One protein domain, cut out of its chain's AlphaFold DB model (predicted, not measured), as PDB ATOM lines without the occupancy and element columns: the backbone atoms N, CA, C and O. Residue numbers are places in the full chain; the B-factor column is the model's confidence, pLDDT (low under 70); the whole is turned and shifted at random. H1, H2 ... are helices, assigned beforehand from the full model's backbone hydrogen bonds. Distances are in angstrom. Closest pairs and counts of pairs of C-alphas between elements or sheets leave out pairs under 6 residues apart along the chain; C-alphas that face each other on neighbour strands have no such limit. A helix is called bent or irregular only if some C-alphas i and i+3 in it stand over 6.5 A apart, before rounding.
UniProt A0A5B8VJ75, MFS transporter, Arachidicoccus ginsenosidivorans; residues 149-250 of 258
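Overview. This is residues 149 to 250 of the 258 residues of the protein "MFS transporter" of Arachidicoccus ginsenosidivorans (UniProt A0A5B8VJ75). This is a loose, open all-helix domain in which H2 and H5 lie side by side, H3 carries on beyond the end of H2, and the bent helix H4 folds back past H3 and swings away. At the other end H1 turns off H2 at a corner, and residues 149 to 159 stick out. The printed part has 102 residues, with five named helices in the order H1 to H5 and no named strand. The radius of gyration of the C-alphas is 18.3 A, and the elongated outline spans 56 by 35 by 25 A.

Along the chain. H1, residues 150 to 163, begins at C-alpha 150 (218.927, 194.801, 286.876) and is 19.8 A long. H2, residues 165 to 180, measures 22.3 A. H3, residues 183 to 194, measures 14.4 A and is irregular: C-alphas 185 and 188 are 7.2 A apart. H4, residues 198 to 221, was assigned as one helix by its hydrogen bonds but is bent, with C-alphas 205 and 208 6.9 A apart; its arms are H4a, residues 198 to 205, 10.5 A, and H4b, residues 208 to 221, 20.3 A. H5, residues 228 to 247, is 29.0 A long and ends at C-alpha 247 (190.017, 190.168, 252.187).

Arrangement. H1 and H2 only just touch, only at the corner, with 3 pairs of C-alphas within 8 A, and are about perpendicular at 89 degrees; their closest C-alphas, Ile 161 and Leu 168, are 5.9 A apart. H2 and H5 touch, the same way at a shallow tilt of 16 degrees; their closest C-alphas, Thr 177 and Cys 236, are 6.3 A apart. H2 and H3 meet only through their link. H3 and H4a are close but not clearly touching, their closest C-alphas, Val 191 and Tyr 201, 6.9 A apart. H4a and H4b stand at a steep tilt of 39 degrees, and H4b and H5 are apart. Every O i to N i+4 pair is within hydrogen-bond range in H1, H2, H4a, H4b and H5; in H3, 6 of 8 are.

Size, cuts and confidence. The C-alphas farthest apart, Pro 149 and Gly 250, are 57.2 A apart. The printed part has no cut, and no link is long. Mean pLDDT of the printed part is 79.8; 19 residues are under 70, among them 182 to 188.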
ATOM      1  N   PRO A 149     219.555 195.434 291.644       83.19
ATOM      2  CA  PRO A 149     219.875 194.462 290.605       83.19
ATOM      3  C   PRO A 149     219.006 194.674 289.359       83.19
ATOM      4  O   PRO A 149     217.792 194.831 289.462       83.19
ATOM      5  N   ILE A 150     219.609 194.587 288.169       79.94
ATOM      6  CA  ILE A 150     218.927 194.801 286.876       79.94
ATOM      7  C   ILE A 150     217.673 193.921 286.745       79.94
ATOM      8  O   ILE A 150     216.627 194.396 286.308       79.94
ATOM      9  N   LEU A 151     217.760 192.660 287.180       83.31
ATOM     10  CA  LEU A 151     216.643 191.710 287.181       83.31
ATOM     11  C   LEU A 151     215.482 192.163 288.077       83.31
ATOM     12  O   LEU A 151     214.324 191.968 287.713       83.31
ATOM     13  N   GLN A 152     215.772 192.793 289.219       85.19
ATOM     14  CA  GLN A 152     214.736 193.319 290.108       85.19
ATOM     15  C   GLN A 152     214.040 194.521 289.475       85.19
ATOM     16  O   GLN A 152     212.813 194.548 289.429       85.19
ATOM     17  N   SER A 153     214.788 195.465 288.896       82.25
ATOM     18  CA  SER A 153     214.189 196.609 288.198       82.25
ATOM     19  C   SER A 153     213.377 196.183 286.966       82.25
ATOM     20  O   SER A 153     212.298 196.725 286.724       82.25
ATOM     21  N   LEU A 154     213.840 195.173 286.217       84.88
ATOM     22  CA  LEU A 154     213.090 194.599 285.096       84.88
ATOM     23  C   LEU A 154     211.797 193.924 285.584       84.88
ATOM     24  O   LEU A 154     210.723 194.170 285.037       84.88
ATOM     25  N   SER A 155     211.884 193.125 286.653       89.00
ATOM     26  CA  SER A 155     210.734 192.447 287.264       89.00
ATOM     27  C   SER A 155     209.699 193.437 287.803       89.00
ATOM     28  O   SER A 155     208.501 193.235 287.607       89.00
ATOM     29  N   LEU A 156     210.141 194.539 288.421       86.06
ATOM     30  CA  LEU A 156     209.273 195.632 288.866       86.06
ATOM     31  C   LEU A 156     208.541 196.285 287.688       86.06
ATOM     32  O   LEU A 156     207.338 196.519 287.789       86.06
ATOM     33  N   GLY A 157     209.228 196.515 286.565       86.44
ATOM     34  CA  GLY A 157     208.619 197.033 285.337       86.44
ATOM     35  C   GLY A 157     207.551 196.095 284.766       86.44
ATOM     36  O   GLY A 157     206.432 196.527 284.496       86.44
ATOM     37  N   VAL A 158     207.851 194.797 284.664       89.25
ATOM     38  CA  VAL A 158     206.881 193.788 284.198       89.25
ATOM     39  C   VAL A 158     205.679 193.710 285.143       89.25
ATOM     40  O   VAL A 158     204.536 193.774 284.692       89.25
ATOM     41  N   LYS A 159     205.904 193.657 286.464       91.31
ATOM     42  CA  LYS A 159     204.818 193.686 287.461       91.31
ATOM     43  C   LYS A 159     203.979 194.955 287.368       91.31
ATOM     44  O   LYS A 159     202.774 194.878 287.573       91.31
ATOM     45  N   PHE A 160     204.587 196.104 287.087       89.31
ATOM     46  CA  PHE A 160     203.872 197.368 286.932       89.31
ATOM     47  C   PHE A 160     202.928 197.345 285.724       89.31
ATOM     48  O   PHE A 160     201.760 197.720 285.859       89.31
ATOM     49  N   ILE A 161     203.401 196.847 284.577       89.31
ATOM     50  CA  ILE A 161     202.577 196.699 283.369       89.31
ATOM     51  C   ILE A 161     201.423 195.725 283.641       89.31
ATOM     52  O   ILE A 161     200.270 196.063 283.392       89.31
ATOM     53  N   LEU A 162     201.709 194.564 284.242       89.38
ATOM     54  CA  LEU A 162     200.695 193.552 284.566       89.38
ATOM     55  C   LEU A 162     199.664 194.029 285.600       89.38
ATOM     56  O   LEU A 162     198.500 193.647 285.527       89.38
ATOM     57  N   LYS A 163     200.063 194.872 286.558       93.56
ATOM     58  CA  LYS A 163     199.149 195.452 287.556       93.56
ATOM     59  C   LYS A 163     198.274 196.577 287.008       93.56
ATOM     60  O   LYS A 163     197.314 196.953 287.673       93.56
ATOM     61  N   THR A 164     198.595 197.120 285.835       92.25
ATOM     62  CA  THR A 164     197.876 198.251 285.239       92.25
ATOM     63  C   THR A 164     197.053 197.758 284.043       92.25
ATOM     64  O   THR A 164     197.508 197.866 282.903       92.25
ATOM     65  N   PRO A 165     195.829 197.228 284.256       85.44
ATOM     66  CA  PRO A 165     195.060 196.542 283.211       85.44
ATOM     67  C   PRO A 165     194.743 197.430 282.003       85.44
ATOM     68  O   PRO A 165     194.683 196.940 280.880       85.44
ATOM     69  N   ALA A 166     194.600 198.744 282.201       87.75
ATOM     70  CA  ALA A 166     194.391 199.686 281.102       87.75
ATOM     71  C   ALA A 166     195.603 199.778 280.153       87.75
ATOM     72  O   ALA A 166     195.421 199.879 278.943       87.75
ATOM     73  N   LEU A 167     196.830 199.726 280.689       87.62
ATOM     74  CA  LEU A 167     198.059 199.774 279.892       87.62
ATOM     75  C   LEU A 167     198.283 198.442 279.172       87.62
ATOM     76  O   LEU A 167     198.505 198.430 277.964       87.62
ATOM     77  N   LEU A 168     198.153 197.331 279.903       90.38
ATOM     78  CA  LEU A 168     198.285 195.987 279.345       90.38
ATOM     79  C   LEU A 168     197.261 195.743 278.230       90.38
ATOM     80  O   LEU A 168     197.629 195.257 277.168       90.38
ATOM     81  N   GLY A 169     195.998 196.126 278.447       90.94
ATOM     82  CA  GLY A 169     194.938 195.989 277.451       90.94
ATOM     83  C   GLY A 169     195.202 196.814 276.193       90.94
ATOM     84  O   GLY A 169     195.039 196.302 275.091       90.94
ATOM     85  N   ALA A 170     195.671 198.056 276.340       88.94
ATOM     86  CA  ALA A 170     196.031 198.903 275.204       88.94
ATOM     87  C   ALA A 170     197.203 198.324 274.389       88.94
ATOM     88  O   ALA A 170     197.122 198.263 273.166       88.94
ATOM     89  N   GLN A 171     198.270 197.874 275.058       88.69
ATOM     90  CA  GLN A 171     199.449 197.304 274.395       88.69
ATOM     91  C   GLN A 171     199.158 195.943 273.756       88.69
ATOM     92  O   GLN A 171     199.607 195.681 272.645       88.69
ATOM     93  N   ALA A 172     198.399 195.081 274.436       90.31
ATOM     94  CA  ALA A 172     197.991 193.796 273.884       90.31
ATOM     95  C   ALA A 172     197.110 194.000 272.648       90.31
ATOM     96  O   ALA A 172     197.375 193.395 271.615       90.31
ATOM     97  N   LEU A 173     196.113 194.888 272.728       89.81
ATOM     98  CA  LEU A 173     195.226 195.192 271.608       89.81
ATOM     99  C   LEU A 173     196.001 195.690 270.383       89.81
ATOM    100  O   LEU A 173     195.739 195.218 269.281       89.81
ATOM    101  N   ASP A 174     196.965 196.593 270.567       87.44
ATOM    102  CA  ASP A 174     197.824 197.086 269.484       87.44
ATOM    103  C   ASP A 174     198.643 195.954 268.842       87.44
ATOM    104  O   ASP A 174     198.606 195.765 267.627       87.44
ATOM    105  N   MET A 175     199.298 195.117 269.655       89.12
ATOM    106  CA  MET A 175     200.081 193.984 269.151       89.12
ATOM    107  C   MET A 175     199.218 192.947 268.423       89.12
ATOM    108  O   MET A 175     199.621 192.475 267.364       89.12
ATOM    109  N   PHE A 176     198.026 192.617 268.935       87.06
ATOM    110  CA  PHE A 176     197.092 191.716 268.248       87.06
ATOM    111  C   PHE A 176     196.617 192.310 266.921       87.06
ATOM    112  O   PHE A 176     196.594 191.617 265.908       87.06
ATOM    113  N   THR A 177     196.288 193.602 266.914       84.38
ATOM    114  CA  THR A 177     195.836 194.314 265.715       84.38
ATOM    115  C   THR A 177     196.920 194.290 264.632       84.38
ATOM    116  O   THR A 177     196.642 193.929 263.491       84.38
ATOM    117  N   VAL A 178     198.174 194.586 264.987       80.62
ATOM    118  CA  VAL A 178     199.307 194.588 264.045       80.62
ATOM    119  C   VAL A 178     199.712 193.176 263.615       80.62
ATOM    120  O   VAL A 178     200.094 192.995 262.461       80.62
ATOM    121  N   LEU A 179     199.587 192.170 264.488       82.81
ATOM    122  CA  LEU A 179     199.878 190.770 264.159       82.81
ATOM    123  C   LEU A 179     199.009 190.271 262.993       82.81
ATOM    124  O   LEU A 179     199.534 189.687 262.050       82.81
ATOM    125  N   PHE A 180     197.703 190.557 263.022       72.94
ATOM    126  CA  PHE A 180     196.787 190.254 261.911       72.94
ATOM    127  C   PHE A 180     196.880 191.272 260.761       72.94
ATOM    128  O   PHE A 180     196.463 191.000 259.641       72.94
ATOM    129  N   GLY A 181     197.476 192.435 261.022       70.31
ATOM    130  CA  GLY A 181     197.740 193.503 260.064       70.31
ATOM    131  C   GLY A 181     198.914 193.271 259.112       70.31
ATOM    132  O   GLY A 181     199.200 194.150 258.298       70.31
ATOM    133  N   GLY A 182     199.590 192.117 259.176       67.06
ATOM    134  CA  GLY A 182     200.747 191.740 258.349       67.06
ATOM    135  C   GLY A 182     200.520 191.722 256.826       67.06
ATOM    136  O   GLY A 182     201.403 191.297 256.083       67.06
ATOM    137  N   ALA A 183     199.384 192.225 256.343       63.12
ATOM    138  CA  ALA A 183     199.029 192.389 254.938       63.12
ATOM    139  C   ALA A 183     200.113 193.106 254.111       63.12
ATOM    140  O   ALA A 183     200.305 192.777 252.947       63.12
ATOM    141  N   VAL A 184     200.893 194.024 254.699       63.34
ATOM    142  CA  VAL A 184     202.005 194.691 253.989       63.34
ATOM    143  C   VAL A 184     203.138 193.720 253.625       63.34
ATOM    144  O   VAL A 184     203.795 193.905 252.604       63.34
ATOM    145  N   ALA A 185     203.364 192.669 254.418       65.19
ATOM    146  CA  ALA A 185     204.336 191.627 254.084       65.19
ATOM    147  C   ALA A 185     203.800 190.660 253.015       65.19
ATOM    148  O   ALA A 185     204.579 190.115 252.238       65.19
ATOM    149  N   LEU A 186     202.475 190.486 252.949       68.69
ATOM    150  CA  LEU A 186     201.789 189.650 251.956       68.69
ATOM    151  C   LEU A 186     201.454 190.399 250.659       68.69
ATOM    152  O   LEU A 186     201.071 189.773 249.676       68.69
ATOM    153  N   LEU A 187     201.627 191.722 250.634       68.81
ATOM    154  CA  LEU A 187     201.362 192.588 249.484       68.81
ATOM    155  C   LEU A 187     201.952 192.052 248.162       68.81
ATOM    156  O   LEU A 187     201.236 192.071 247.163       68.81
ATOM    157  N   PRO A 188     203.205 191.544 248.122       66.56
ATOM    158  CA  PRO A 188     203.773 190.969 246.901       66.56
ATOM    159  C   PRO A 188     203.008 189.733 246.411       66.56
ATOM    160  O   PRO A 188     202.754 189.613 245.218       66.56
ATOM    161  N   ALA A 189     202.570 188.862 247.327       70.25
ATOM    162  CA  ALA A 189     201.753 187.698 246.991       70.25
ATOM    163  C   ALA A 189     200.347 188.109 246.512       70.25
ATOM    164  O   ALA A 189     199.791 187.498 245.605       70.25
ATOM    165  N   PHE A 190     199.778 189.183 247.069       69.50
ATOM    166  CA  PHE A 190     198.474 189.705 246.647       69.50
ATOM    167  C   PHE A 190     198.497 190.272 245.218       69.50
ATOM    168  O   PHE A 190     197.571 190.038 244.440       69.50
ATOM    169  N   VAL A 191     199.574 190.981 244.871       68.88
ATOM    170  CA  VAL A 191     199.839 191.536 243.530       68.88
ATOM    171  C   VAL A 191     200.017 190.435 242.494       68.88
ATOM    172  O   VAL A 191     199.509 190.563 241.381       68.88
ATOM    173  N   GLU A 192     200.683 189.344 242.872       68.62
ATOM    174  CA  GLU A 192     200.838 188.160 242.026       68.62
ATOM    175  C   GLU A 192     199.486 187.489 241.738       68.62
ATOM    176  O   GLU A 192     199.182 187.188 240.583       68.62
ATOM    177  N   ILE A 193     198.632 187.337 242.758       71.44
ATOM    178  CA  ILE A 193     197.296 186.729 242.623       71.44
ATOM    179  C   ILE A 193     196.357 187.593 241.763       71.44
ATOM    180  O   ILE A 193     195.636 187.058 240.924       71.44
ATOM    181  N   HIS A 194     196.372 188.919 241.936       67.25
ATOM    182  CA  HIS A 194     195.470 189.843 241.228       67.25
ATOM    183  C   HIS A 194     196.036 190.385 239.906       67.25
ATOM    184  O   HIS A 194     195.381 191.201 239.263       67.25
ATOM    185  N   ARG A 195     197.233 189.945 239.485       67.44
ATOM    186  CA  ARG A 195     197.935 190.430 238.279       67.44
ATOM    187  C   ARG A 195     198.005 191.960 238.188       67.44
ATOM    188  O   ARG A 195     197.811 192.534 237.117       67.44
ATOM    189  N   MET A 196     198.289 192.615 239.310       72.81
ATOM    190  CA  MET A 196     198.376 194.075 239.351       72.81
ATOM    191  C   MET A 196     199.589 194.581 238.562       72.81
ATOM    192  O   MET A 196     200.637 193.932 238.493       72.81
ATOM    193  N   THR A 197     199.457 195.769 237.981       73.75
ATOM    194  CA  THR A 197     200.559 196.443 237.280       73.75
ATOM    195  C   THR A 197     201.571 197.045 238.264       73.75
ATOM    196  O   THR A 197     201.275 197.293 239.435       73.75
ATOM    197  N   GLU A 198     202.790 197.327 237.793       68.94
ATOM    198  CA  GLU A 198     203.855 197.937 238.614       68.94
ATOM    199  C   GLU A 198     203.428 199.292 239.216       68.94
ATOM    200  O   GLU A 198     203.795 199.626 240.347       68.94
ATOM    201  N   THR A 199     202.589 200.043 238.495       71.12
ATOM    202  CA  THR A 199     202.017 201.319 238.946       71.12
ATOM    203  C   THR A 199     201.052 201.132 240.123       71.12
ATOM    204  O   THR A 199     201.125 201.874 241.104       71.12
ATOM    205  N   GLU A 200     200.179 200.124 240.069       69.06
ATOM    206  CA  GLU A 200     199.223 199.798 241.142       69.06
ATOM    207  C   GLU A 200     199.940 199.317 242.405       69.06
ATOM    208  O   GLU A 200     199.618 199.757 243.511       69.06
ATOM    209  N   TYR A 201     200.981 198.496 242.242       70.62
ATOM    210  CA  TYR A 201     201.851 198.096 243.346       70.62
ATOM    211  C   TYR A 201     202.530 199.303 244.010       70.62
ATOM    212  O   TYR A 201     202.589 199.388 245.239       70.62
ATOM    213  N   GLY A 202     202.993 200.271 243.211       69.56
ATOM    214  CA  GLY A 202     203.565 201.525 243.701       69.56
ATOM    215  C   GLY A 202     202.583 202.337 244.554       69.56
ATOM    216  O   GLY A 202     202.932 202.753 245.663       69.56
ATOM    217  N   PHE A 203     201.340 202.505 244.087       74.00
ATOM    218  CA  PHE A 203     200.281 203.169 244.858       74.00
ATOM    219  C   PHE A 203     199.950 202.420 246.155       74.00
ATOM    220  O   PHE A 203     199.832 203.044 247.214       74.00
ATOM    221  N   LEU A 204     199.874 201.089 246.109       74.06
ATOM    222  CA  LEU A 204     199.584 200.264 247.280       74.06
ATOM    223  C   LEU A 204     200.704 200.346 248.328       74.06
ATOM    224  O   LEU A 204     200.436 200.428 249.528       74.06
ATOM    225  N   ARG A 205     201.967 200.429 247.890       73.88
ATOM    226  CA  ARG A 205     203.119 200.635 248.779       73.88
ATOM    227  C   ARG A 205     203.165 202.044 249.382       73.88
ATOM    228  O   ARG A 205     203.719 202.221 250.466       73.88
ATOM    229  N   ALA A 206     202.583 203.037 248.708       76.19
ATOM    230  CA  ALA A 206     202.473 204.409 249.200       76.19
ATOM    231  C   ALA A 206     201.310 204.607 250.193       76.19
ATOM    232  O   ALA A 206     201.346 205.544 250.999       76.19
ATOM    233  N   ALA A 207     200.308 203.723 250.188       79.50
ATOM    234  CA  ALA A 207     199.106 203.838 251.016       79.50
ATOM    235  C   ALA A 207     199.382 204.007 252.532       79.50
ATOM    236  O   ALA A 207     198.792 204.912 253.133       79.50
ATOM    237  N   PRO A 208     200.314 203.262 253.171       78.12
ATOM    238  CA  PRO A 208     200.653 203.481 254.582       78.12
ATOM    239  C   PRO A 208     201.235 204.877 254.854       78.12
ATOM    240  O   PRO A 208     200.966 205.480 255.896       78.12
ATOM    241  N   GLY A 209     202.006 205.412 253.901       76.62
ATOM    242  CA  GLY A 209     202.563 206.761 253.973       76.62
ATOM    243  C   GLY A 209     201.462 207.821 253.961       76.62
ATOM    244  O   GLY A 209     201.423 208.672 254.851       76.62
ATOM    245  N   ILE A 210     200.515 207.709 253.027       82.25
ATOM    246  CA  ILE A 210     199.359 208.613 252.916       82.25
ATOM    247  C   ILE A 210     198.515 208.573 254.199       82.25
ATOM    248  O   ILE A 210     198.201 209.623 254.764       82.25
ATOM    249  N   GLY A 211     198.222 207.376 254.717       83.62
ATOM    250  CA  GLY A 211     197.483 207.207 255.972       83.62
ATOM    251  C   GLY A 211     198.175 207.870 257.167       83.62
ATOM    252  O   GLY A 211     197.516 208.483 258.011       83.62
ATOM    253  N   SER A 212     199.510 207.823 257.223       80.50
ATOM    254  CA  SER A 212     200.277 208.480 258.286       80.50
ATOM    255  C   SER A 212     200.196 210.011 258.227       80.50
ATOM    256  O   SER A 212     200.027 210.648 259.268       80.50
ATOM    257  N   ILE A 213     200.239 210.598 257.025       82.31
ATOM    258  CA  ILE A 213     200.127 212.049 256.815       82.31
ATOM    259  C   ILE A 213     198.719 212.522 257.182       82.31
ATOM    260  O   ILE A 213     198.573 213.478 257.941       82.31
ATOM    261  N   LEU A 214     197.685 211.815 256.718       86.44
ATOM    262  CA  LEU A 214     196.295 212.103 257.083       86.44
ATOM    263  C   LEU A 214     196.089 212.044 258.597       86.44
ATOM    264  O   LEU A 214     195.458 212.930 259.168       86.44
ATOM    265  N   THR A 215     196.669 211.043 259.262       84.00
ATOM    266  CA  THR A 215     196.575 210.907 260.721       84.00
ATOM    267  C   THR A 215     197.292 212.047 261.445       84.00
ATOM    268  O   THR A 215     196.773 212.539 262.442       84.00
ATOM    269  N   LEU A 216     198.452 212.499 260.953       81.50
ATOM    270  CA  LEU A 216     199.167 213.656 261.508       81.50
ATOM    271  C   LEU A 216     198.331 214.935 261.410       81.50
ATOM    272  O   LEU A 216     198.194 215.647 262.404       81.50
ATOM    273  N   ILE A 217     197.741 215.192 260.241       84.69
ATOM    274  CA  ILE A 217     196.836 216.329 260.023       84.69
ATOM    275  C   ILE A 217     195.635 216.208 260.965       84.69
ATOM    276  O   ILE A 217     195.307 217.155 261.676       84.69
ATOM    277  N   LEU A 218     195.023 215.025 261.046       85.44
ATOM    278  CA  LEU A 218     193.884 214.778 261.923       85.44
ATOM    279  C   LEU A 218     194.231 215.043 263.393       85.44
ATOM    280  O   LEU A 218     193.465 215.714 264.075       85.44
ATOM    281  N   LEU A 219     195.381 214.572 263.880       82.81
ATOM    282  CA  LEU A 219     195.816 214.785 265.265       82.81
ATOM    283  C   LEU A 219     196.153 216.247 265.571       82.81
ATOM    284  O   LEU A 219     195.998 216.659 266.721       82.81
ATOM    285  N   ALA A 220     196.586 217.021 264.571       82.38
ATOM    286  CA  ALA A 220     196.807 218.456 264.723       82.38
ATOM    287  C   ALA A 220     195.496 219.198 265.043       82.38
ATOM    288  O   ALA A 220     195.501 220.127 265.848       82.38
ATOM    289  N   TYR A 221     194.371 218.748 264.475       81.88
ATOM    290  CA  TYR A 221     193.044 219.324 264.728       81.88
ATOM    291  C   TYR A 221     192.266 218.626 265.859       81.88
ATOM    292  O   TYR A 221     191.449 219.255 266.530       81.88
ATOM    293  N   LEU A 222     192.518 217.338 266.105       81.62
ATOM    294  CA  LEU A 222     191.850 216.507 267.114       81.62
ATOM    295  C   LEU A 222     192.874 215.926 268.105       81.62
ATOM    296  O   LEU A 222     193.153 214.721 268.083       81.62
ATOM    297  N   PRO A 223     193.408 216.748 269.027       74.00
ATOM    298  CA  PRO A 223     194.343 216.268 270.033       74.00
ATOM    299  C   PRO A 223     193.709 215.169 270.901       74.00
ATOM    300  O   PRO A 223     192.553 215.239 271.337       74.00
ATOM    301  N   LEU A 224     194.483 214.122 271.192       70.00
ATOM    302  CA  LEU A 224     194.044 212.926 271.927       70.00
ATOM    303  C   LEU A 224     193.899 213.140 273.453       70.00
ATOM    304  O   LEU A 224     194.046 212.201 274.227       70.00
ATOM    305  N   ASN A 225     193.554 214.349 273.903       68.69
ATOM    306  CA  ASN A 225     193.483 214.683 275.333       68.69
ATOM    307  C   ASN A 225     192.229 214.136 276.039       68.69
ATOM    308  O   ASN A 225     192.209 213.995 277.258       68.69
ATOM    309  N   THR A 226     191.178 213.789 275.293       68.62
ATOM    310  CA  THR A 226     189.911 213.280 275.842       68.62
ATOM    311  C   THR A 226     189.723 211.784 275.568       68.62
ATOM    312  O   THR A 226     189.691 211.354 274.416       68.62
ATOM    313  N   LYS A 227     189.560 210.988 276.641       81.19
ATOM    314  CA  LYS A 227     189.250 209.536 276.637       81.19
ATOM    315  C   LYS A 227     190.106 208.707 275.647       81.19
ATOM    316  O   LYS A 227     189.542 208.034 274.779       81.19
ATOM    317  N   PRO A 228     191.447 208.694 275.791       77.56
ATOM    318  CA  PRO A 228     192.362 208.067 274.829       77.56
ATOM    319  C   PRO A 228     192.083 206.575 274.600       77.56
ATOM    320  O   PRO A 228     192.123 206.119 273.464       77.56
ATOM    321  N   GLY A 229     191.692 205.828 275.643       82.00
ATOM    322  CA  GLY A 229     191.393 204.396 275.518       82.00
ATOM    323  C   GLY A 229     190.219 204.076 274.584       82.00
ATOM    324  O   GLY A 229     190.286 203.114 273.825       82.00
ATOM    325  N   LYS A 230     189.163 204.905 274.567       84.75
ATOM    326  CA  LYS A 230     188.031 204.697 273.644       84.75
ATOM    327  C   LYS A 230     188.429 204.985 272.200       84.75
ATOM    328  O   LYS A 230     188.024 204.253 271.306       84.75
ATOM    329  N   LYS A 231     189.223 206.037 271.983       86.50
ATOM    330  CA  LYS A 231     189.738 206.389 270.653       86.50
ATOM    331  C   LYS A 231     190.645 205.282 270.112       86.50
ATOM    332  O   LYS A 231     190.460 204.870 268.977       86.50
ATOM    333  N   LEU A 232     191.532 204.739 270.952       86.44
ATOM    334  CA  LEU A 232     192.388 203.606 270.595       86.44
ATOM    335  C   LEU A 232     191.571 202.385 270.152       86.44
ATOM    336  O   LEU A 232     191.870 201.803 269.113       86.44
ATOM    337  N   LEU A 233     190.521 202.031 270.902       88.25
ATOM    338  CA  LEU A 233     189.657 200.898 270.564       88.25
ATOM    339  C   LEU A 233     188.976 201.087 269.200       88.25
ATOM    340  O   LEU A 233     188.990 200.172 268.383       88.25
ATOM    341  N   TRP A 234     188.434 202.281 268.931       89.25
ATOM    342  CA  TRP A 234     187.836 202.605 267.632       89.25
ATOM    343  C   TRP A 234     188.849 202.557 266.486       89.25
ATOM    344  O   TRP A 234     188.525 202.045 265.418       89.25
ATOM    345  N   CYS A 235     190.080 203.031 266.703       87.56
ATOM    346  CA  CYS A 235     191.146 202.934 265.705       87.56
ATOM    347  C   CYS A 235     191.511 201.475 265.395       87.56
ATOM    348  O   CYS A 235     191.622 201.119 264.226       87.56
ATOM    349  N   CYS A 236     191.646 200.623 266.417       86.62
ATOM    350  CA  CYS A 236     191.954 199.203 266.221       86.62
ATOM    351  C   CYS A 236     190.804 198.466 265.518       86.62
ATOM    352  O   CYS A 236     191.041 197.681 264.604       86.62
ATOM    353  N   ALA A 237     189.555 198.765 265.888       88.62
ATOM    354  CA  ALA A 237     188.376 198.206 265.231       88.62
ATOM    355  C   ALA A 237     188.292 198.622 263.753       88.62
ATOM    356  O   ALA A 237     188.046 197.780 262.893       88.62
ATOM    357  N   GLY A 238     188.544 199.900 263.444       89.69
ATOM    358  CA  GLY A 238     188.595 200.399 262.067       89.69
ATOM    359  C   GLY A 238     189.729 199.776 261.250       89.69
ATOM    360  O   GLY A 238     189.522 199.417 260.092       89.69
ATOM    361  N   PHE A 239     190.904 199.582 261.855       86.31
ATOM    362  CA  PHE A 239     192.010 198.863 261.221       86.31
ATOM    363  C   PHE A 239     191.620 197.418 260.893       86.31
ATOM    364  O   PHE A 239     191.736 197.011 259.741       86.31
ATOM    365  N   GLY A 240     191.083 196.668 261.861       85.12
ATOM    366  CA  GLY A 240     190.635 195.291 261.636       85.12
ATOM    367  C   GLY A 240     189.540 195.192 260.571       85.12
ATOM    368  O   GLY A 240     189.618 194.341 259.688       85.12
ATOM    369  N   LEU A 241     188.569 196.112 260.584       88.19
ATOM    370  CA  LEU A 241     187.531 196.185 259.555       88.19
ATOM    371  C   LEU A 241     188.127 196.436 258.165       88.19
ATOM    372  O   LEU A 241     187.681 195.828 257.199       88.19
ATOM    373  N   SER A 242     189.153 197.281 258.062       84.56
ATOM    374  CA  SER A 242     189.830 197.564 256.790       84.56
ATOM    375  C   SER A 242     190.529 196.322 256.229       84.56
ATOM    376  O   SER A 242     190.485 196.094 255.024       84.56
ATOM    377  N   ILE A 243     191.121 195.491 257.095       80.56
ATOM    378  CA  ILE A 243     191.718 194.206 256.696       80.56
ATOM    379  C   ILE A 243     190.639 193.218 256.229       80.56
ATOM    380  O   ILE A 243     190.812 192.585 255.195       80.56
ATOM    381  N   ILE A 244     189.501 193.134 256.926       83.00
ATOM    382  CA  ILE A 244     188.372 192.280 256.508       83.00
ATOM    383  C   ILE A 244     187.804 192.732 255.157       83.00
ATOM    384  O   ILE A 244     187.459 191.904 254.322       83.00
ATOM    385  N   VAL A 245     187.701 194.043 254.924       82.81
ATOM    386  CA  VAL A 245     187.234 194.587 253.641       82.81
ATOM    387  C   VAL A 245     188.218 194.271 252.513       82.81
ATOM    388  O   VAL A 245     187.769 193.928 251.424       82.81
ATOM    389  N   LEU A 246     189.529 194.347 252.770       75.44
ATOM    390  CA  LEU A 246     190.567 193.969 251.804       75.44
ATOM    391  C   LEU A 246     190.475 192.483 251.413       75.44
ATOM    392  O   LEU A 246     190.665 192.148 250.250       75.44
ATOM    393  N   ASP A 247     190.168 191.617 252.380       72.38
ATOM    394  CA  ASP A 247     190.017 190.168 252.187       72.38
ATOM    395  C   ASP A 247     188.637 189.772 251.619       72.38
ATOM    396  O   ASP A 247     188.422 188.645 251.178       72.38
ATOM    397  N   SER A 248     187.669 190.698 251.606       74.94
ATOM    398  CA  SER A 248     186.302 190.407 251.178       74.94
ATOM    399  C   SER A 248     186.227 190.117 249.669       74.94
ATOM    400  O   SER A 248     186.698 190.917 248.851       74.94
ATOM    401  N   PRO A 249     185.543 189.030 249.255       58.69
ATOM    402  CA  PRO A 249     185.508 188.579 247.862       58.69
ATOM    403  C   PRO A 249     184.921 189.602 246.876       58.69
ATOM    404  O   PRO A 249     185.230 189.537 245.688       58.69
ATOM    405  N   GLY A 250     184.136 190.579 247.350       56.75
ATOM    406  CA  GLY A 250     183.534 191.631 246.520       56.75
ATOM    407  C   GLY A 250     184.503 192.700 245.996       56.75
ATOM    408  O   GLY A 250     184.130 193.459 245.103       56.75
TER     409      GLY A 250